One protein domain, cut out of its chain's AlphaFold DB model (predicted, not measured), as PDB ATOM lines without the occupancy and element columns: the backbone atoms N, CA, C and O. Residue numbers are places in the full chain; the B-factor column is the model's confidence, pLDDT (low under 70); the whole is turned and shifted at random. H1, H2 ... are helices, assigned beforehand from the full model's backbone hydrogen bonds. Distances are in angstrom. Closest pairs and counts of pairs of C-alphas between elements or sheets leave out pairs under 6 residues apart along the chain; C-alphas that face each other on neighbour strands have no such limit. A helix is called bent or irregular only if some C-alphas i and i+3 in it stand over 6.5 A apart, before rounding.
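What this domain is: This is residues 19 to 97 of the 112 residues of an uncharacterized protein of Planctomycetaceae bacterium (UniProt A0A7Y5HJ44). A long helix, H1, is bent sharply into a V of two arms, and H4 packs on both arms at one end of an elongated body. H2, with the short helix H3 packed on it, makes the other end, where the long link between them folds the chain back. The printed part has 79 residues, with four named helices in the order H1, H2, H3, H4 and no named strand; its class is all helix. It is compact, with a radius of gyration of the C-alphas of 13.3 A, and spans 41 by 23 by 18 A.

Where its parts are: H1, residues 19 to 43, was assigned as one helix by its hydrogen bonds but is bent: C-alphas 32 and 35 are 9.6 A apart. Arm H1a, residues 19 to 32, begins with C-alpha 19 at (7.620, -26.066, -97.238) and measures 19.8 A. Arm H1b, residues 35 to 43, is irregular, with C-alphas 35 and 38 7.3 A apart. H2, residues 49 to 61, measures 18.9 A; H3 is residues 73 to 76. H4, residues 82 to 96, measures 20.9 A and ends with C-alpha 96 at (-12.079, -16.506, -87.736).

How they stand to each other: H1a, with residues 26 to 30 alone, touches H4 at a steep tilt of 57 degrees; the closest C-alphas, Leu 30 and Phe 90, are 6.3 A apart. H1b touches H4 at a shallow tilt of 19 degrees, opposite ways, closest at the C-alphas of Ala 35 and Phe 90, 6.1 A. H2 touches H3, closest at the C-alphas of Gly 50 and Tyr 76, 4.9 A. Residues 19 to 22 of H1a only just touch H3, with 3 pairs of C-alphas within 8 A, the closest being Arg 19 and Tyr 76 at 6.7 A. H1b and H3 are apart. Every O i to N i+4 pair is within hydrogen-bond range in H1a, H2 and H4, and 4 of 5 are in H1b; H3 is too short for such a pair.

The domain as a whole: The C-alphas farthest apart, Gly 63 and Arg 95, are 41.2 A from each other. The printed part has no cut, and the link from H2 to H3 is long, with 11 residues. No printed residue has a pLDDT under 70.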
ATOM      1  N   ARG A  19       8.448 -26.636 -98.312       91.56
ATOM      2  CA  ARG A  19       7.620 -26.066 -97.238       91.56
ATOM      3  C   ARG A  19       6.523 -25.154 -97.782       91.56
ATOM      4  O   ARG A  19       5.368 -25.344 -97.410       91.56
ATOM      5  N   ASP A  20       6.860 -24.216 -98.667       91.31
ATOM      6  CA  ASP A  20       5.872 -23.301 -99.260       91.31
ATOM      7  C   ASP A  20       4.794 -24.079-100.029       91.31
ATOM      8  O   ASP A  20       3.603 -23.777 -99.934       91.31
ATOM      9  N   LEU A  21       5.204 -25.127-100.755       92.25
ATOM     10  CA  LEU A  21       4.286 -26.015-101.462       92.25
ATOM     11  C   LEU A  21       3.353 -26.732-100.486       92.25
ATOM     12  O   LEU A  21       2.145 -26.757-100.709       92.25
ATOM     13  N   LEU A  22       3.885 -27.294 -99.400       95.81
ATOM     14  CA  LEU A  22       3.091 -28.004 -98.396       95.81
ATOM     15  C   LEU A  22       2.104 -27.093 -97.663       95.81
ATOM     16  O   LEU A  22       0.974 -27.505 -97.400       95.81
ATOM     17  N   GLU A  23       2.507 -25.863 -97.350       94.38
ATOM     18  CA  GLU A  23       1.626 -24.864 -96.745       94.38
ATOM     19  C   GLU A  23       0.485 -24.495 -97.701       94.38
ATOM     20  O   GLU A  23      -0.684 -24.572 -97.317       94.38
ATOM     21  N   GLY A  24       0.797 -24.219 -98.971       94.25
ATOM     22  CA  GLY A  24      -0.215 -23.961 -99.998       94.25
ATOM     23  C   GLY A  24      -1.128 -25.162-100.264       94.25
ATOM     24  O   GLY A  24      -2.338 -25.003-100.420       94.25
ATOM     25  N   PHE A  25      -0.577 -26.377-100.267       95.50
ATOM     26  CA  PHE A  25      -1.330 -27.620-100.430       95.50
ATOM     27  C   PHE A  25      -2.326 -27.833 -99.286       95.50
ATOM     28  O   PHE A  25      -3.501 -28.106 -99.544       95.50
ATOM     29  N   ARG A  26      -1.884 -27.670 -98.031       95.75
ATOM     30  CA  ARG A  26      -2.758 -27.731 -96.849       95.75
ATOM     31  C   ARG A  26      -3.886 -26.716 -96.975       95.75
ATOM     32  O   ARG A  26      -5.051 -27.060 -96.785       95.75
ATOM     33  N   ASP A  27      -3.540 -25.475 -97.299       94.25
ATOM     34  CA  ASP A  27      -4.505 -24.388 -97.351       94.25
ATOM     35  C   ASP A  27      -5.558 -24.618 -98.443       94.25
ATOM     36  O   ASP A  27      -6.751 -24.429 -98.183       94.25
ATOM     37  N   LEU A  28      -5.129 -25.106 -99.611       93.75
ATOM     38  CA  LEU A  28      -6.002 -25.485-100.718       93.75
ATOM     39  C   LEU A  28      -6.910 -26.663-100.355       93.75
ATOM     40  O   LEU A  28      -8.099 -26.634-100.666       93.75
ATOM     41  N   ALA A  29      -6.379 -27.696 -99.696       94.81
ATOM     42  CA  ALA A  29      -7.175 -28.841 -99.265       94.81
ATOM     43  C   ALA A  29      -8.286 -28.417 -98.295       94.81
ATOM     44  O   ALA A  29      -9.432 -28.847 -98.436       94.81
ATOM     45  N   LEU A  30      -7.967 -27.530 -97.351       93.75
ATOM     46  CA  LEU A  30      -8.933 -26.974 -96.408       93.75
ATOM     47  C   LEU A  30      -9.983 -26.085 -97.087       93.75
ATOM     48  O   LEU A  30     -11.145 -26.129 -96.694       93.75
ATOM     49  N   ASP A  31      -9.617 -25.322 -98.121       91.25
ATOM     50  CA  ASP A  31     -10.580 -24.497 -98.869       91.25
ATOM     51  C   ASP A  31     -11.519 -25.361 -99.728       91.25
ATOM     52  O   ASP A  31     -12.717 -25.099 -99.834       91.25
ATOM     53  N   ARG A  32     -10.996 -26.434-100.329       90.38
ATOM     54  CA  ARG A  32     -11.772 -27.316-101.214       90.38
ATOM     55  C   ARG A  32     -12.680 -28.273-100.451       90.38
ATOM     56  O   ARG A  32     -13.796 -28.534-100.887       90.38
ATOM     57  N   PHE A  33     -12.201 -28.825 -99.339       92.06
ATOM     58  CA  PHE A  33     -12.862 -29.948 -98.668       92.06
ATOM     59  C   PHE A  33     -13.291 -29.642 -97.230       92.06
ATOM     60  O   PHE A  33     -14.009 -30.444 -96.627       92.06
ATOM     61  N   GLY A  34     -12.883 -28.501 -96.664       92.62
ATOM     62  CA  GLY A  34     -13.222 -28.117 -95.296       92.62
ATOM     63  C   GLY A  34     -12.870 -29.211 -94.285       92.62
ATOM     64  O   GLY A  34     -11.777 -29.775 -94.318       92.62
ATOM     65  N   ALA A  35     -13.834 -29.560 -93.427       92.19
ATOM     66  CA  ALA A  35     -13.698 -30.606 -92.408       92.19
ATOM     67  C   ALA A  35     -13.332 -31.987 -92.977       92.19
ATOM     68  O   ALA A  35     -12.820 -32.839 -92.255       92.19
ATOM     69  N   LEU A  36     -13.624 -32.234 -94.259       94.31
ATOM     70  CA  LEU A  36     -13.366 -33.517 -94.907       94.31
ATOM     71  C   LEU A  36     -11.968 -33.602 -95.525       94.31
ATOM     72  O   LEU A  36     -11.611 -34.667 -96.022       94.31
ATOM     73  N   ALA A  37     -11.166 -32.532 -95.486       95.81
ATOM     74  CA  ALA A  37      -9.846 -32.498 -96.113       95.81
ATOM     75  C   ALA A  37      -8.965 -33.682 -95.692       95.81
ATOM     76  O   ALA A  37      -8.435 -34.383 -96.553       95.81
ATOM     77  N   ARG A  38      -8.876 -33.970 -94.386       96.00
ATOM     78  CA  ARG A  38      -8.099 -35.109 -93.869       96.00
ATOM     79  C   ARG A  38      -8.564 -36.437 -94.455       96.00
ATOM     80  O   ARG A  38      -7.750 -37.246 -94.888       96.00
ATOM     81  N   GLU A  39      -9.872 -36.651 -94.497       96.50
ATOM     82  CA  GLU A  39     -10.442 -37.919 -94.933       96.50
ATOM     83  C   GLU A  39     -10.306 -38.131 -96.444       96.50
ATOM     84  O   GLU A  39      -9.935 -39.217 -96.888       96.50
ATOM     85  N   VAL A  40     -10.528 -37.079 -97.235       96.56
ATOM     86  CA  VAL A  40     -10.328 -37.104 -98.690       96.56
ATOM     87  C   VAL A  40      -8.873 -37.427 -99.025       96.56
ATOM     88  O   VAL A  40      -8.608 -38.330 -99.818       96.56
ATOM     89  N   LEU A  41      -7.926 -36.738 -98.383       97.12
ATOM     90  CA  LEU A  41      -6.500 -36.957 -98.614       97.12
ATOM     91  C   LEU A  41      -6.059 -38.358 -98.179       97.12
ATOM     92  O   LEU A  41      -5.324 -39.022 -98.911       97.12
ATOM     93  N   ARG A  42      -6.589 -38.864 -97.060       97.19
ATOM     94  CA  ARG A  42      -6.352 -40.239 -96.603       97.19
ATOM     95  C   ARG A  42      -6.826 -41.277 -97.619       97.19
ATOM     96  O   ARG A  42      -6.120 -42.253 -97.856       97.19
ATOM     97  N   VAL A  43      -7.985 -41.070 -98.249       97.62
ATOM     98  CA  VAL A  43      -8.495 -41.951 -99.320       97.62
ATOM     99  C   VAL A  43      -7.592 -41.920-100.557       97.62
ATOM    100  O   VAL A  43      -7.433 -42.944-101.219       97.62
ATOM    101  N   TRP A  44      -6.950 -40.787-100.849       96.31
ATOM    102  CA  TRP A  44      -5.930 -40.687-101.902       96.31
ATOM    103  C   TRP A  44      -4.574 -41.286-101.504       96.31
ATOM    104  O   TRP A  44      -3.656 -41.311-102.320       96.31
ATOM    105  N   GLY A  45      -4.440 -41.782-100.271       97.00
ATOM    106  CA  GLY A  45      -3.199 -42.344 -99.745       97.00
ATOM    107  C   GLY A  45      -2.205 -41.298 -99.237       97.00
ATOM    108  O   GLY A  45      -1.041 -41.631 -99.042       97.00
ATOM    109  N   ILE A  46      -2.639 -40.053 -99.019       97.38
ATOM    110  CA  ILE A  46      -1.810 -38.963 -98.494       97.38
ATOM    111  C   ILE A  46      -2.111 -38.800 -97.004       97.38
ATOM    112  O   ILE A  46      -3.189 -38.349 -96.617       97.38
ATOM    113  N   THR A  47      -1.148 -39.171 -96.164       96.69
ATOM    114  CA  THR A  47      -1.299 -39.204 -94.697       96.69
ATOM    115  C   THR A  47      -0.247 -38.388 -93.955       96.69
ATOM    116  O   THR A  47      -0.411 -38.079 -92.779       96.69
ATOM    117  N   ARG A  48       0.826 -37.996 -94.642       97.19
ATOM    118  CA  ARG A  48       1.916 -37.174 -94.106       97.19
ATOM    119  C   ARG A  48       2.468 -36.250 -95.182       97.19
ATOM    120  O   ARG A  48       2.301 -36.496 -96.375       97.19
ATOM    121  N   THR A  49       3.201 -35.223 -94.763       97.12
ATOM    122  CA  THR A  49       3.823 -34.248 -95.676       97.12
ATOM    123  C   THR A  49       4.738 -34.909 -96.716       97.12
ATOM    124  O   THR A  49       4.745 -34.509 -97.877       97.12
ATOM    125  N   GLY A  50       5.432 -35.988 -96.339       96.56
ATOM    126  CA  GLY A  50       6.291 -36.746 -97.252       96.56
ATOM    127  C   GLY A  50       5.550 -37.428 -98.404       96.56
ATOM    128  O   GLY A  50       6.115 -37.564 -99.485       96.56
ATOM    129  N   ASP A  51       4.280 -37.799 -98.223       96.75
ATOM    130  CA  ASP A  51       3.501 -38.436 -99.293       96.75
ATOM    131  C   ASP A  51       3.199 -37.423-100.412       96.75
ATOM    132  O   ASP A  51       3.243 -37.761-101.593       96.75
ATOM    133  N   VAL A  52       2.982 -36.150-100.054       96.12
ATOM    134  CA  VAL A  52       2.862 -35.048-101.025       96.12
ATOM    135  C   VAL A  52       4.178 -34.859-101.779       96.12
ATOM    136  O   VAL A  52       4.170 -34.738-103.003       96.12
ATOM    137  N   GLY A  53       5.309 -34.904-101.067       94.44
ATOM    138  CA  GLY A  53       6.639 -34.875-101.678       94.44
ATOM    139  C   GLY A  53       6.829 -35.996-102.698       94.44
ATOM    140  O   GLY A  53       7.228 -35.736-103.830       94.44
ATOM    141  N   ALA A  54       6.453 -37.229-102.356       95.62
ATOM    142  CA  ALA A  54       6.526 -38.361-103.278       95.62
ATOM    143  C   ALA A  54       5.705 -38.127-104.559       95.62
ATOM    144  O   ALA A  54       6.185 -38.407-105.655       95.62
ATOM    145  N   VAL A  55       4.502 -37.550-104.453       94.88
ATOM    146  CA  VAL A  55       3.692 -37.177-105.627       94.88
ATOM    147  C   VAL A  55       4.410 -36.138-106.493       94.88
ATOM    148  O   VAL A  55       4.484 -36.312-107.711       94.88
ATOM    149  N   VAL A  56       4.971 -35.089-105.885       93.62
ATOM    150  CA  VAL A  56       5.721 -34.044-106.601       93.62
ATOM    151  C   VAL A  56       6.919 -34.642-107.339       93.62
ATOM    152  O   VAL A  56       7.111 -34.370-108.524       93.62
ATOM    153  N   PHE A  57       7.698 -35.503-106.686       93.56
ATOM    154  CA  PHE A  57       8.865 -36.124-107.309       93.56
ATOM    155  C   PHE A  57       8.491 -37.122-108.407       93.56
ATOM    156  O   PHE A  57       9.130 -37.111-109.456       93.56
ATOM    157  N   ASN A  58       7.403 -37.880-108.252       95.06
ATOM    158  CA  ASN A  58       6.873 -38.710-109.338       95.06
ATOM    159  C   ASN A  58       6.508 -37.859-110.570       95.06
ATOM    160  O   ASN A  58       6.736 -38.269-111.707       95.06
ATOM    161  N   MET A  59       5.968 -36.650-110.370       94.50
ATOM    162  CA  MET A  59       5.684 -35.716-111.467       94.50
ATOM    163  C   MET A  59       6.958 -35.139-112.097       94.50
ATOM    164  O   MET A  59       6.982 -34.911-113.308       94.50
ATOM    165  N   VAL A  60       8.018 -34.917-111.314       91.56
ATOM    166  CA  VAL A  60       9.337 -34.526-111.837       91.56
ATOM    167  C   VAL A  60       9.923 -35.642-112.701       91.56
ATOM    168  O   VAL A  60      10.369 -35.379-113.816       91.56
ATOM    169  N   GLU A  61       9.873 -36.890-112.235       92.38
ATOM    170  CA  GLU A  61      10.336 -38.057-112.998       92.38
ATOM    171  C   GLU A  61       9.537 -38.258-114.291       92.38
ATOM    172  O   GLU A  61      10.107 -38.583-115.332       92.38
ATOM    173  N   ALA A  62       8.230 -37.987-114.256       95.81
ATOM    174  CA  ALA A  62       7.362 -38.007-115.432       95.81
ATOM    175  C   ALA A  62       7.559 -36.802-116.379       95.81
ATOM    176  O   ALA A  62       6.900 -36.729-117.417       95.81
ATOM    177  N   GLY A  63       8.428 -35.842-116.038       93.38
ATOM    178  CA  GLY A  63       8.693 -34.640-116.836       93.38
ATOM    179  C   GLY A  63       7.581 -33.586-116.802       93.38
ATOM    180  O   GLY A  63       7.602 -32.657-117.608       93.38
ATOM    181  N   LEU A  64       6.614 -33.711-115.887       92.44
ATOM    182  CA  LEU A  64       5.501 -32.767-115.714       92.44
ATOM    183  C   LEU A  64       5.898 -31.545-114.879       92.44
ATOM    184  O   LEU A  64       5.345 -30.464-115.068       92.44
ATOM    185  N   LEU A  65       6.854 -31.717-113.965       89.81
ATOM    186  CA  LEU A  65       7.419 -30.652-113.140       89.81
ATOM    187  C   LEU A  65       8.931 -30.558-113.349       89.81
ATOM    188  O   LEU A  65       9.589 -31.521-113.738       89.81
ATOM    189  N   GLN A  66       9.484 -29.376-113.091       86.31
ATOM    190  CA  GLN A  66      10.925 -29.149-113.055       86.31
ATOM    191  C   GLN A  66      11.342 -28.937-111.603       86.31
ATOM    192  O   GLN A  66      10.704 -28.164-110.892       86.31
ATOM    193  N   LYS A  67      12.411 -29.610-111.178       84.25
ATOM    194  CA  LYS A  67      13.035 -29.385-109.871       84.25
ATOM    195  C   LYS A  67      14.237 -28.457-109.991       84.25
ATOM    196  O   LYS A  67      14.866 -28.381-111.048       84.25
ATOM    197  N   THR A  68      14.604 -27.804-108.900       79.94
ATOM    198  CA  THR A  68      15.923 -27.185-108.773       79.94
ATOM    199  C   THR A  68      16.976 -28.240-108.421       79.94
ATOM    200  O   THR A  68      16.663 -29.367-108.038       79.94
ATOM    201  N   ALA A  69      18.258 -27.891-108.559       75.19
ATOM    202  CA  ALA A  69      19.353 -28.791-108.191       75.19
ATOM    203  C   ALA A  69      19.395 -29.111-106.685       75.19
ATOM    204  O   ALA A  69      20.004 -30.106-106.302       75.19
ATOM    205  N   SER A  70      18.769 -28.271-105.858       78.38
ATOM    206  CA  SER A  70      18.777 -28.392-104.401       78.38
ATOM    207  C   SER A  70      17.546 -29.104-103.841       78.38
ATOM    208  O   SER A  70      17.579 -29.454-102.670       78.38
ATOM    209  N   ASP A  71      16.490 -29.311-104.638       85.12
ATOM    210  CA  ASP A  71      15.261 -29.944-104.151       85.12
ATOM    211  C   ASP A  71      15.473 -31.437-103.894       85.12
ATOM    212  O   ASP A  71      15.886 -32.195-104.788       85.12
ATOM    213  N   SER A  72      15.099 -31.859-102.690       88.31
ATOM    214  CA  SER A  72      15.176 -33.237-102.225       88.31
ATOM    215  C   SER A  72      13.821 -33.718-101.686       88.31
ATOM    216  O   SER A  72      13.073 -32.924-101.113       88.31
ATOM    217  N   PRO A  73      13.468 -35.011-101.819       88.06
ATOM    218  CA  PRO A  73      12.262 -35.561-101.190       88.06
ATOM    219  C   PRO A  73      12.204 -35.311 -99.675       88.06
ATOM    220  O   PRO A  73      11.132 -35.108 -99.108       88.06
ATOM    221  N   GLU A  74      13.367 -35.261 -99.029       89.94
ATOM    222  CA  GLU A  74      13.532 -34.983 -97.606       89.94
ATOM    223  C   GLU A  74      13.040 -33.584 -97.209       89.94
ATOM    224  O   GLU A  74      12.614 -33.412 -96.069       89.94
ATOM    225  N   ASP A  75      12.993 -32.619 -98.137       89.19
ATOM    226  CA  ASP A  75      12.458 -31.271 -97.883       89.19
ATOM    227  C   ASP A  75      10.958 -31.284 -97.548       89.19
ATOM    228  O   ASP A  75      10.406 -30.298 -97.054       89.19
ATOM    229  N   TYR A  76      10.291 -32.412 -97.806       91.62
ATOM    230  CA  TYR A  76       8.877 -32.631 -97.535       91.62
ATOM    231  C   TYR A  76       8.643 -33.464 -96.272       91.62
ATOM    232  O   TYR A  76       7.497 -33.625 -95.849       91.62
ATOM    233  N   HIS A  77       9.681 -34.020 -95.649       91.00
ATOM    234  CA  HIS A  77       9.529 -34.863 -94.467       91.00
ATOM    235  C   HIS A  77       9.356 -34.024 -93.199       91.00
ATOM    236  O   HIS A  77      10.083 -33.066 -92.967       91.00
ATOM    237  N   GLU A  78       8.371 -34.404 -92.377       88.50
ATOM    238  CA  GLU A  78       8.147 -33.857 -91.027       88.50
ATOM    239  C   GLU A  78       8.067 -32.317 -90.957       88.50
ATOM    240  O   GLU A  78       8.365 -31.708 -89.931       88.50
ATOM    241  N   VAL A  79       7.623 -31.664 -92.038       91.50
ATOM    242  CA  VAL A  79       7.518 -30.194 -92.103       91.50
ATOM    243  C   VAL A  79       6.496 -29.665 -91.092       91.50
ATOM    244  O   VAL A  79       6.706 -28.608 -90.489       91.50
ATOM    245  N   PHE A  80       5.406 -30.413 -90.901       91.25
ATOM    246  CA  PHE A  80       4.417 -30.246 -89.840       91.25
ATOM    247  C   PHE A  80       3.676 -31.566 -89.577       91.25
ATOM    248  O   PHE A  80       3.686 -32.474 -90.411       91.25
ATOM    249  N   ASP A  81       2.993 -31.652 -88.433       93.88
ATOM    250  CA  ASP A  81       2.035 -32.727 -88.159       93.88
ATOM    251  C   ASP A  81       0.831 -32.577 -89.096       93.88
ATOM    252  O   ASP A  81       0.058 -31.622 -88.992       93.88
ATOM    253  N   PHE A  82       0.729 -33.485 -90.063       93.06
ATOM    254  CA  PHE A  82      -0.206 -33.379 -91.174       93.06
ATOM    255  C   PHE A  82      -1.667 -33.456 -90.731       93.06
ATOM    256  O   PHE A  82      -2.490 -32.660 -91.183       93.06
ATOM    257  N   GLU A  83      -1.982 -34.373 -89.817       93.00
ATOM    258  CA  GLU A  83      -3.340 -34.530 -89.302       93.00
ATOM    259  C   GLU A  83      -3.732 -33.320 -88.455       93.00
ATOM    260  O   GLU A  83      -4.755 -32.686 -88.721       93.00
ATOM    261  N   ALA A  84      -2.876 -32.925 -87.509       94.25
ATOM    262  CA  ALA A  84      -3.144 -31.780 -86.650       94.25
ATOM    263  C   ALA A  84      -3.254 -30.473 -87.447       94.25
ATOM    264  O   ALA A  84      -4.062 -29.613 -87.099       94.25
ATOM    265  N   ALA A  85      -2.463 -30.308 -88.511       94.38
ATOM    266  CA  ALA A  85      -2.509 -29.121 -89.359       94.38
ATOM    267  C   ALA A  85      -3.823 -29.004 -90.143       94.38
ATOM    268  O   ALA A  85      -4.305 -27.889 -90.346       94.38
ATOM    269  N   LEU A  86      -4.414 -30.125 -90.564       94.94
ATOM    270  CA  LEU A  86      -5.710 -30.134 -91.240       94.94
ATOM    271  C   LEU A  86      -6.858 -29.928 -90.244       94.94
ATOM    272  O   LEU A  86      -7.699 -29.055 -90.456       94.94
ATOM    273  N   ASP A  87      -6.859 -30.655 -89.127       93.31
ATOM    274  CA  ASP A  87      -7.933 -30.559 -88.135       93.31
ATOM    275  C   ASP A  87      -7.977 -29.152 -87.503       93.31
ATOM    276  O   ASP A  87      -9.006 -28.472 -87.545       93.31
ATOM    277  N   ARG A  88      -6.835 -28.648 -87.011       93.50
ATOM    278  CA  ARG A  88      -6.754 -27.297 -86.424       93.50
ATOM    279  C   ARG A  88      -6.939 -26.203 -87.464       93.50
ATOM    280  O   ARG A  88      -7.569 -25.190 -87.177       93.50
ATOM    281  N   GLY A  89      -6.411 -26.400 -88.674       90.38
ATOM    282  CA  GLY A  89      -6.548 -25.427 -89.754       90.38
ATOM    283  C   GLY A  89      -8.014 -25.170 -90.108       90.38
ATOM    284  O   GLY A  89      -8.407 -24.021 -90.314       90.38
ATOM    285  N   PHE A  90      -8.849 -26.214 -90.110       90.62
ATOM    286  CA  PHE A  90     -10.288 -26.057 -90.301       90.62
ATOM    287  C   PHE A  90     -10.965 -25.343 -89.119       90.62
ATOM    288  O   PHE A  90     -11.735 -24.402 -89.329       90.62
ATOM    289  N   GLU A  91     -10.659 -25.741 -87.879       91.19
ATOM    290  CA  GLU A  91     -11.203 -25.107 -86.668       91.19
ATOM    291  C   GLU A  91     -10.876 -23.608 -86.587       91.19
ATOM    292  O   GLU A  91     -11.734 -22.787 -86.246       91.19
ATOM    293  N   ASP A  92      -9.648 -23.228 -86.930       91.31
ATOM    294  CA  ASP A  92      -9.219 -21.834 -86.923       91.31
ATOM    295  C   ASP A  92      -9.940 -21.020 -88.007       91.31
ATOM    296  O   ASP A  92     -10.366 -19.886 -87.748       91.31
ATOM    297  N   ARG A  93     -10.171 -21.597 -89.195       89.94
ATOM    298  CA  ARG A  93     -10.973 -20.953 -90.250       89.94
ATOM    299  C   ARG A  93     -12.436 -20.780 -89.841       89.94
ATOM    300  O   ARG A  93     -13.011 -19.729 -90.126       89.94
ATOM    301  N   LEU A  94     -13.018 -21.750 -89.129       88.19
ATOM    302  CA  LEU A  94     -14.355 -21.619 -88.537       88.19
ATOM    303  C   LEU A  94     -14.408 -20.462 -87.535       88.19
ATOM    304  O   LEU A  94     -15.302 -19.620 -87.608       88.19
ATOM    305  N   ARG A  95     -13.438 -20.396 -86.616       90.62
ATOM    306  CA  ARG A  95     -13.394 -19.376 -85.555       90.62
ATOM    307  C   ARG A  95     -13.235 -17.962 -86.110       90.62
ATOM    308  O   ARG A  95     -13.823 -17.023 -85.583       90.62
ATOM    309  N   THR A  96     -12.418 -17.809 -87.146       89.75
ATOM    310  CA  THR A  96     -12.079 -16.506 -87.736       89.75
ATOM    311  C   THR A  96     -13.065 -16.049 -88.811       89.75
ATOM    312  O   THR A  96     -12.966 -14.915 -89.273       89.75
ATOM    313  N   GLY A  97     -14.012 -16.902 -89.222       83.19
ATOM    314  CA  GLY A  97     -14.893 -16.628 -90.361       83.19
ATOM    315  C   GLY A  97     -14.156 -16.599 -91.705       83.19
ATOM    316  O   GLY A  97     -14.683 -16.075 -92.681       83.19
TER     317      GLY A  97